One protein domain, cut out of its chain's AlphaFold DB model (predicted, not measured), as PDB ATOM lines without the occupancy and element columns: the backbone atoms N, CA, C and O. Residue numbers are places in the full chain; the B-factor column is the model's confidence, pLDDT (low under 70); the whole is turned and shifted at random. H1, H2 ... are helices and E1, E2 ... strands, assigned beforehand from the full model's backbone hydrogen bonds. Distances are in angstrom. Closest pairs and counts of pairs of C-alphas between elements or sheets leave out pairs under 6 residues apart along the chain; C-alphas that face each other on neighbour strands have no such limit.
ATOM      1  N   VAL A   3     -34.394  34.536  -5.476       92.88
ATOM      2  CA  VAL A   3     -35.485  34.195  -4.554       92.88
ATOM      3  C   VAL A   3     -34.916  34.021  -3.152       92.88
ATOM      4  O   VAL A   3     -33.948  33.289  -2.955       92.88
ATOM      5  N   MET A   4     -35.498  34.702  -2.170       94.50
ATOM      6  CA  MET A   4     -35.042  34.674  -0.783       94.50
ATOM      7  C   MET A   4     -36.222  34.492   0.163       94.50
ATOM      8  O   MET A   4     -37.273  35.110  -0.013       94.50
ATOM      9  N   MET A   5     -36.022  33.700   1.214       92.44
ATOM     10  CA  MET A   5     -36.894  33.740   2.379       92.44
ATOM     11  C   MET A   5     -36.404  34.851   3.310       92.44
ATOM     12  O   MET A   5     -35.263  34.832   3.767       92.44
ATOM     13  N   VAL A   6     -37.262  35.829   3.569       91.81
ATOM     14  CA  VAL A   6     -37.035  36.902   4.534       91.81
ATOM     15  C   VAL A   6     -37.695  36.494   5.843       91.81
ATOM     16  O   VAL A   6     -38.870  36.128   5.854       91.81
ATOM     17  N   VAL A   7     -36.946  36.554   6.938       89.56
ATOM     18  CA  VAL A   7     -37.450  36.288   8.289       89.56
ATOM     19  C   VAL A   7     -37.373  37.592   9.075       89.56
ATOM     20  O   VAL A   7     -36.292  38.150   9.240       89.56
ATOM     21  N   GLU A   8     -38.523  38.087   9.529       82.25
ATOM     22  CA  GLU A   8     -38.654  39.301  10.338       82.25
ATOM     23  C   GLU A   8     -39.429  38.964  11.615       82.25
ATOM     24  O   GLU A   8     -40.658  38.861  11.612       82.25
ATOM     25  N   GLY A   9     -38.698  38.769  12.716       83.38
ATOM     26  CA  GLY A   9     -39.277  38.281  13.970       83.38
ATOM     27  C   GLY A   9     -39.902  36.896  13.788       83.38
ATOM     28  O   GLY A   9     -39.271  36.004  13.226       83.38
ATOM     29  N   ASP A  10     -41.155  36.745  14.219       81.75
ATOM     30  CA  ASP A  10     -41.929  35.500  14.078       81.75
ATOM     31  C   ASP A  10     -42.607  35.354  12.703       81.75
ATOM     32  O   ASP A  10     -43.318  34.381  12.448       81.75
ATOM     33  N   CYS A  11     -42.434  36.332  11.808       79.25
ATOM     34  CA  CYS A  11     -42.992  36.299  10.461       79.25
ATOM     35  C   CYS A  11     -41.938  35.851   9.446       79.25
ATOM     36  O   CYS A  11     -40.778  36.262   9.497       79.25
ATOM     37  N   CYS A  12     -42.368  35.077   8.452       88.56
ATOM     38  CA  CYS A  12     -41.573  34.782   7.267       88.56
ATOM     39  C   CYS A  12     -42.227  35.387   6.017       88.56
ATOM     40  O   CYS A  12     -43.407  35.728   6.002       88.56
ATOM     41  N   GLY A  13     -41.454  35.578   4.957       91.69
ATOM     42  CA  GLY A  13     -41.925  36.104   3.684       91.69
ATOM     43  C   GLY A  13     -41.050  35.625   2.539       91.69
ATOM     44  O   GLY A  13     -39.854  35.422   2.711       91.69
ATOM     45  N   LEU A  14     -41.639  35.433   1.365       93.06
ATOM     46  CA  LEU A  14     -40.906  35.160   0.138       93.06
ATOM     47  C   LEU A  14     -40.648  36.479  -0.587       93.06
ATOM     48  O   LEU A  14     -41.589  37.223  -0.865       93.06
ATOM     49  N   LYS A  15     -39.385  36.753  -0.907       94.19
ATOM     50  CA  LYS A  15     -38.954  37.895  -1.713       94.19
ATOM     51  C   LYS A  15     -38.356  37.401  -3.024       94.19
ATOM     52  O   LYS A  15     -37.551  36.473  -3.017       94.19
ATOM     53  N   ILE A  16     -38.728  38.036  -4.126       95.62
ATOM     54  CA  ILE A  16     -38.169  37.783  -5.450       95.62
ATOM     55  C   ILE A  16     -37.651  39.109  -6.000       95.62
ATOM     56  O   ILE A  16     -38.437  40.023  -6.255       95.62
ATOM     57  N   ASP A  17     -36.336  39.207  -6.165       96.19
ATOM     58  CA  ASP A  17     -35.670  40.354  -6.776       96.19
ATOM     59  C   ASP A  17     -35.312  40.022  -8.238       96.19
ATOM     60  O   ASP A  17     -34.575  39.053  -8.483       96.19
ATOM     61  N   PRO A  18     -35.810  40.799  -9.218       92.62
ATOM     62  CA  PRO A  18     -35.317  40.712 -10.584       92.62
ATOM     63  C   PRO A  18     -33.906  41.313 -10.625       92.62
ATOM     64  O   PRO A  18     -33.704  42.477 -10.289       92.62
ATOM     65  N   GLU A  19     -32.912  40.498 -10.969       93.81
ATOM     66  CA  GLU A  19     -31.501  40.922 -11.004       93.81
ATOM     67  C   GLU A  19     -31.129  41.601 -12.331       93.81
ATOM     68  O   GLU A  19     -30.097  42.261 -12.420       93.81
ATOM     69  N   ASP A  20     -31.975  41.438 -13.346       94.81
ATOM     70  CA  ASP A  20     -31.768  41.847 -14.729       94.81
ATOM     71  C   ASP A  20     -33.110  42.149 -15.430       94.81
ATOM     72  O   ASP A  20     -34.206  42.022 -14.859       94.81
ATOM     73  N   ASP A  21     -33.014  42.580 -16.689       95.38
ATOM     74  CA  ASP A  21     -34.164  42.911 -17.535       95.38
ATOM     75  C   ASP A  21     -35.024  41.680 -17.850       95.38
ATOM     76  O   ASP A  21     -36.246  41.792 -17.960       95.38
ATOM     77  N   GLU A  22     -34.416  40.494 -17.940       94.31
ATOM     78  CA  GLU A  22     -35.128  39.233 -18.168       94.31
ATOM     79  C   GLU A  22     -36.028  38.887 -16.974       94.31
ATOM     80  O   GLU A  22     -37.227  38.645 -17.135       94.31
ATOM     81  N   GLY A  23     -35.492  38.955 -15.753       92.31
ATOM     82  CA  GLY A  23     -36.260  38.779 -14.525       92.31
ATOM     83  C   GLY A  23     -37.360  39.828 -14.370       92.31
ATOM     84  O   GLY A  23     -38.465  39.507 -13.926       92.31
ATOM     85  N   SER A  24     -37.092  41.070 -14.778       94.12
ATOM     86  CA  SER A  24     -38.091  42.144 -14.768       94.12
ATOM     87  C   SER A  24     -39.233  41.867 -15.749       94.12
ATOM     88  O   SER A  24     -40.399  42.029 -15.389       94.12
ATOM     89  N   ALA A  25     -38.919  41.402 -16.962       94.38
ATOM     90  CA  ALA A  25     -39.912  41.022 -17.963       94.38
ATOM     91  C   ALA A  25     -40.774  39.839 -17.496       94.38
ATOM     92  O   ALA A  25     -41.993  39.851 -17.684       94.38
ATOM     93  N   LEU A  26     -40.167  38.851 -16.832       91.06
ATOM     94  CA  LEU A  26     -40.888  37.716 -16.264       91.06
ATOM     95  C   LEU A  26     -41.896  38.166 -15.201       91.06
ATOM     96  O   LEU A  26     -43.066  37.805 -15.282       91.06
ATOM     97  N   LEU A  27     -41.479  38.986 -14.231       92.00
ATOM     98  CA  LEU A  27     -42.393  39.502 -13.204       92.00
ATOM     99  C   LEU A  27     -43.498  40.380 -13.813       92.00
ATOM    100  O   LEU A  27     -44.663  40.260 -13.418       92.00
ATOM    101  N   ALA A  28     -43.172  41.177 -14.833       93.81
ATOM    102  CA  ALA A  28     -44.144  41.988 -15.559       93.81
ATOM    103  C   ALA A  28     -45.218  41.141 -16.269       93.81
ATOM    104  O   ALA A  28     -46.381  41.548 -16.294       93.81
ATOM    105  N   ALA A  29     -44.882  39.948 -16.776       92.94
ATOM    106  CA  ALA A  29     -45.853  39.024 -17.375       92.94
ATOM    107  C   ALA A  29     -46.920  38.536 -16.372       92.94
ATOM    108  O   ALA A  29     -48.033  38.191 -16.770       92.94
ATOM    109  N   PHE A  30     -46.613  38.570 -15.072       87.25
ATOM    110  CA  PHE A  30     -47.553  38.297 -13.979       87.25
ATOM    111  C   PHE A  30     -48.169  39.574 -13.374       87.25
ATOM    112  O   PHE A  30     -48.818  39.512 -12.331       87.25
ATOM    113  N   GLY A  31     -47.980  40.735 -14.013       91.69
ATOM    114  CA  GLY A  31     -48.507  42.024 -13.558       91.69
ATOM    115  C   GLY A  31     -47.762  42.623 -12.364       91.69
ATOM    116  O   GLY A  31     -48.276  43.535 -11.717       91.69
ATOM    117  N   ILE A  32     -46.566  42.122 -12.049       91.88
ATOM    118  CA  ILE A  32     -45.743  42.602 -10.939       91.88
ATOM    119  C   ILE A  32     -44.690  43.565 -11.484       91.88
ATOM    120  O   ILE A  32     -43.953  43.239 -12.411       91.88
ATOM    121  N   THR A  33     -44.593  44.756 -10.894       91.62
ATOM    122  CA  THR A  33     -43.585  45.757 -11.268       91.62
ATOM    123  C   THR A  33     -42.480  45.801 -10.213       91.62
ATOM    124  O   THR A  33     -42.724  46.196  -9.075       91.62
ATOM    125  N   GLY A  34     -41.261  45.404 -10.590       90.94
ATOM    126  CA  GLY A  34     -40.101  45.366  -9.692       90.94
ATOM    127  C   GLY A  34     -40.097  44.149  -8.763       90.94
ATOM    128  O   GLY A  34     -40.531  43.066  -9.141       90.94
ATOM    129  N   THR A  35     -39.575  44.317  -7.550       93.38
ATOM    130  CA  THR A  35     -39.468  43.251  -6.546       93.38
ATOM    131  C   THR A  35     -40.837  42.744  -6.092       93.38
ATOM    132  O   THR A  35     -41.690  43.518  -5.657       93.38
ATOM    133  N   PHE A  36     -41.013  41.423  -6.069       92.75
ATOM    134  CA  PHE A  36     -42.156  40.786  -5.420       92.75
ATOM    135  C   PHE A  36     -41.831  40.468  -3.959       92.75
ATOM    136  O   PHE A  36     -40.776  39.913  -3.651       92.75
ATOM    137  N   TYR A  37     -42.762  40.758  -3.053       91.75
ATOM    138  CA  TYR A  37     -42.693  40.308  -1.667       91.75
ATOM    139  C   TYR A  37     -44.054  39.799  -1.208       91.75
ATOM    140  O   TYR A  37     -45.071  40.475  -1.373       91.75
ATOM    141  N   ARG A  38     -44.074  38.620  -0.585       88.25
ATOM    142  CA  ARG A  38     -45.276  38.041   0.012       88.25
ATOM    143  C   ARG A  38     -44.972  37.467   1.382       88.25
ATOM    144  O   ARG A  38     -44.184  36.534   1.501       88.25
ATOM    145  N   ARG A  39     -45.659  37.970   2.409       88.12
ATOM    146  CA  ARG A  39     -45.618  37.390   3.755       88.12
ATOM    147  C   ARG A  39     -46.224  35.980   3.744       88.12
ATOM    148  O   ARG A  39     -47.276  35.743   3.149       88.12
ATOM    149  N   LEU A  40     -45.538  35.061   4.405       81.81
ATOM    150  CA  LEU A  40     -45.925  33.684   4.661       81.81
ATOM    151  C   LEU A  40     -46.396  33.622   6.123       81.81
ATOM    152  O   LEU A  40     -45.674  34.021   7.031       81.81
ATOM    153  N   GLY A  41     -47.638  33.195   6.347       67.38
ATOM    154  CA  GLY A  41     -48.282  33.291   7.661       67.38
ATOM    155  C   GLY A  41     -49.182  34.523   7.761       67.38
ATOM    156  O   GLY A  41     -48.759  35.627   8.093       67.38
ATOM    157  N   GLY A  42     -50.448  34.318   7.419       61.84
ATOM    158  CA  GLY A  42     -51.512  35.313   7.414       61.84
ATOM    159  C   GLY A  42     -52.707  34.715   6.685       61.84
ATOM    160  O   GLY A  42     -52.566  34.228   5.563       61.84
ATOM    161  N   THR A  43     -53.861  34.654   7.341       57.09
ATOM    162  CA  THR A  43     -55.058  34.027   6.781       57.09
ATOM    163  C   THR A  43     -55.496  34.762   5.508       57.09
ATOM    164  O   THR A  43     -55.873  35.925   5.561       57.09
ATOM    165  N   GLN A  44     -55.453  34.022   4.393       56.25
ATOM    166  CA  GLN A  44     -56.112  34.227   3.097       56.25
ATOM    167  C   GLN A  44     -55.725  35.430   2.218       56.25
ATOM    168  O   GLN A  44     -56.202  36.542   2.389       56.25
ATOM    169  N   VAL A  45     -55.063  35.108   1.102       54.41
ATOM    170  CA  VAL A  45     -55.607  35.421  -0.233       54.41
ATOM    171  C   VAL A  45     -55.418  34.160  -1.084       54.41
ATOM    172  O   VAL A  45     -54.266  33.717  -1.217       54.41
ATOM    173  N   PRO A  46     -56.484  33.548  -1.637       54.94
ATOM    174  CA  PRO A  46     -56.331  32.486  -2.623       54.94
ATOM    175  C   PRO A  46     -55.476  33.043  -3.758       54.94
ATOM    176  O   PRO A  46     -55.786  34.100  -4.302       54.94
ATOM    177  N   LEU A  47     -54.378  32.368  -4.098       56.16
ATOM    178  CA  LEU A  47     -53.741  32.604  -5.388       56.16
ATOM    179  C   LEU A  47     -54.831  32.355  -6.432       56.16
ATOM    180  O   LEU A  47     -55.215  31.211  -6.647       56.16
ATOM    181  N   ALA A  48     -55.362  33.414  -7.044       58.41
ATOM    182  CA  ALA A  48     -56.296  33.318  -8.163       58.41
ATOM    183  C   ALA A  48     -55.554  32.881  -9.441       58.41
ATOM    184  O   ALA A  48     -55.778  33.412 -10.523       58.41
ATOM    185  N   LEU A  49     -54.613  31.950  -9.299       58.81
ATOM    186  CA  LEU A  49     -53.967  31.277 -10.403       58.81
ATOM    187  C   LEU A  49     -54.803  30.036 -10.677       58.81
ATOM    188  O   LEU A  49     -54.981  29.185  -9.804       58.81
ATOM    189  N   SER A  50     -55.355  29.955 -11.881       63.25
ATOM    190  CA  SER A  50     -56.012  28.730 -12.320       63.25
ATOM    191  C   SER A  50     -55.001  27.581 -12.329       63.25
ATOM    192  O   SER A  50     -53.812  27.781 -12.590       63.25
ATOM    193  N   ALA A  51     -55.473  26.357 -12.088       60.94
ATOM    194  CA  ALA A  51     -54.636  25.160 -12.179       60.94
ATOM    195  C   ALA A  51     -53.906  25.065 -13.534       60.94
ATOM    196  O   ALA A  51     -52.765  24.623 -13.582       60.94
ATOM    197  N   ALA A  52     -54.527  25.573 -14.605       63.19
ATOM    198  CA  ALA A  52     -53.941  25.649 -15.940       63.19
ATOM    199  C   ALA A  52     -52.712  26.578 -16.020       63.19
ATOM    200  O   ALA A  52     -51.742  26.259 -16.702       63.19
ATOM    201  N   GLN A  53     -52.725  27.713 -15.312       67.75
ATOM    202  CA  GLN A  53     -51.578  28.628 -15.252       67.75
ATOM    203  C   GLN A  53     -50.432  28.032 -14.433       67.75
ATOM    204  O   GLN A  53     -49.275  28.181 -14.804       67.75
ATOM    205  N   LEU A  54     -50.753  27.311 -13.356       65.19
ATOM    206  CA  LEU A  54     -49.756  26.607 -12.547       65.19
ATOM    207  C   LEU A  54     -49.107  25.453 -13.324       65.19
ATOM    208  O   LEU A  54     -47.890  25.303 -13.274       65.19
ATOM    209  N   SER A  55     -49.892  24.675 -14.077       63.78
ATOM    210  CA  SER A  55     -49.365  23.576 -14.895       63.78
ATOM    211  C   SER A  55     -48.549  24.061 -16.090       63.78
ATOM    212  O   SER A  55     -47.585  23.410 -16.463       63.78
ATOM    213  N   ALA A  56     -48.907  25.203 -16.687       65.75
ATOM    214  CA  ALA A  56     -48.167  25.762 -17.818       65.75
ATOM    215  C   ALA A  56     -46.772  26.280 -17.427       65.75
ATOM    216  O   ALA A  56     -45.885  26.328 -18.272       65.75
ATOM    217  N   SER A  57     -46.570  26.670 -16.164       63.34
ATOM    218  CA  SER A  57     -45.275  27.140 -15.649       63.34
ATOM    219  C   SER A  57     -44.425  26.036 -15.006       63.34
ATOM    220  O   SER A  57     -43.320  26.318 -14.547       63.34
ATOM    221  N   TYR A  58     -44.926  24.799 -14.931       62.94
ATOM    222  CA  TYR A  58     -44.245  23.675 -14.293       62.94
ATOM    223  C   TYR A  58     -43.704  22.702 -15.351       62.94
ATOM    224  O   TYR A  58     -44.457  21.927 -15.930       62.94
TER     225      TYR A  58
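AT A GLANCE: This is residues 3 to 58 of the 66 residues of an uncharacterized protein of Candidatus Accumulibacter phosphatis (UniProt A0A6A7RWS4). A small, twisted, three-stranded antiparallel sheet has one short helix, H1, at its end, near where E2 ends and E3 begins, and from the other end of E3 a tail runs out and folds back to a second short helix, H2. Residues 43 to 58, which include H2, stick out from this body as a free arm, and the sheet and H1 make up most of the rest. The printed part has 56 residues with two named helices and three named strands, in the order E1, E2, H1, E3, H2; the sheet runs E1, E2, E3, and the class is mixed, helices and strands. The whole is loose, with a radius of gyration of the C-alphas of 12.9 A, and it spans 33 by 28 by 18 A along its three main axes.

IN THESE COORDINATES: Strand E1 is residues 3 to 8 and measures 16.1 A from first to last C-alpha; it begins at C-alpha 3, at (-35.485, 34.195, -4.554). Strand E2 is residues 11 to 17, the longest strand by residues, and measures 19.2 A. Helix H1 is residues 21 to 29, the longest helix by residues, and measures 12.3 A, beginning at C-alpha 21, at (-34.164, 42.911, -17.535). Strand E3 is residues 36 to 40, 12.9 A long. Helix H2 is residues 51 to 56, 8.6 A long, and ends at C-alpha 56, at (-48.167, 25.762, -17.818).

HOW THE PARTS SIT: E1 and E2 are antiparallel neighbours and form a hairpin, with 149 degrees between their N-to-C directions. Among the C-alphas that face each other are those of Val 7 and Cys 12, 4.5 A apart. Across this pair N 6 and O 13 are within hydrogen-bond range at 2.8 A, and so are N 15 and O 4, at 2.8 A. E2 is the inner strand. E3, its other antiparallel neighbour, stands at 161 degrees to it by N-to-C direction. The C-alphas of Gly 13 and Arg 39 face each other at 3.9 A, and N 40 and O 12 are within hydrogen-bond range at 2.7 A, as are N 16 and O 36 at 2.8 A. E1 and E3 are the edge strands. The sheet is only just strongly twisted, its C-alphas lying up to 4.3 A off the best plane through them. H1 is on the sheet but only grazes it, with its residues 23 to 27. The closest C-alphas of E2 and H1 are those of Asp 17 and Gly 23, 7.9 A apart, and those of H1 and E3 are Leu 27 and Phe 36, also 7.9 A apart. H2 is not on the sheet, and it is apart from E1, E2 and H1. In H1 and H2 every O i to N i+4 pair is within hydrogen-bond range.

THE WHOLE: The C-alphas of Gly 9 and Ala 52 are the two farthest apart, at 35.6 A, while those of the first and last printed residues, Val 3 and Tyr 58, are 16.8 A apart. The printed part runs from 3 to 58 without a cut. The links E1 to E2 and E2 to H1 are tight, the links H1 to E3 and E3 to H2 are short, and no link is long. Residues 43 to 58, of which 51 to 56 belong to H2, stand free. Without them the body has 40 residues, spans 33 by 18 by 10 A and has a radius of gyration of 11.4 A. The mean pLDDT of the printed part is 81.4; residues 41 to 58 are under 70, and H2 has a mean of 64.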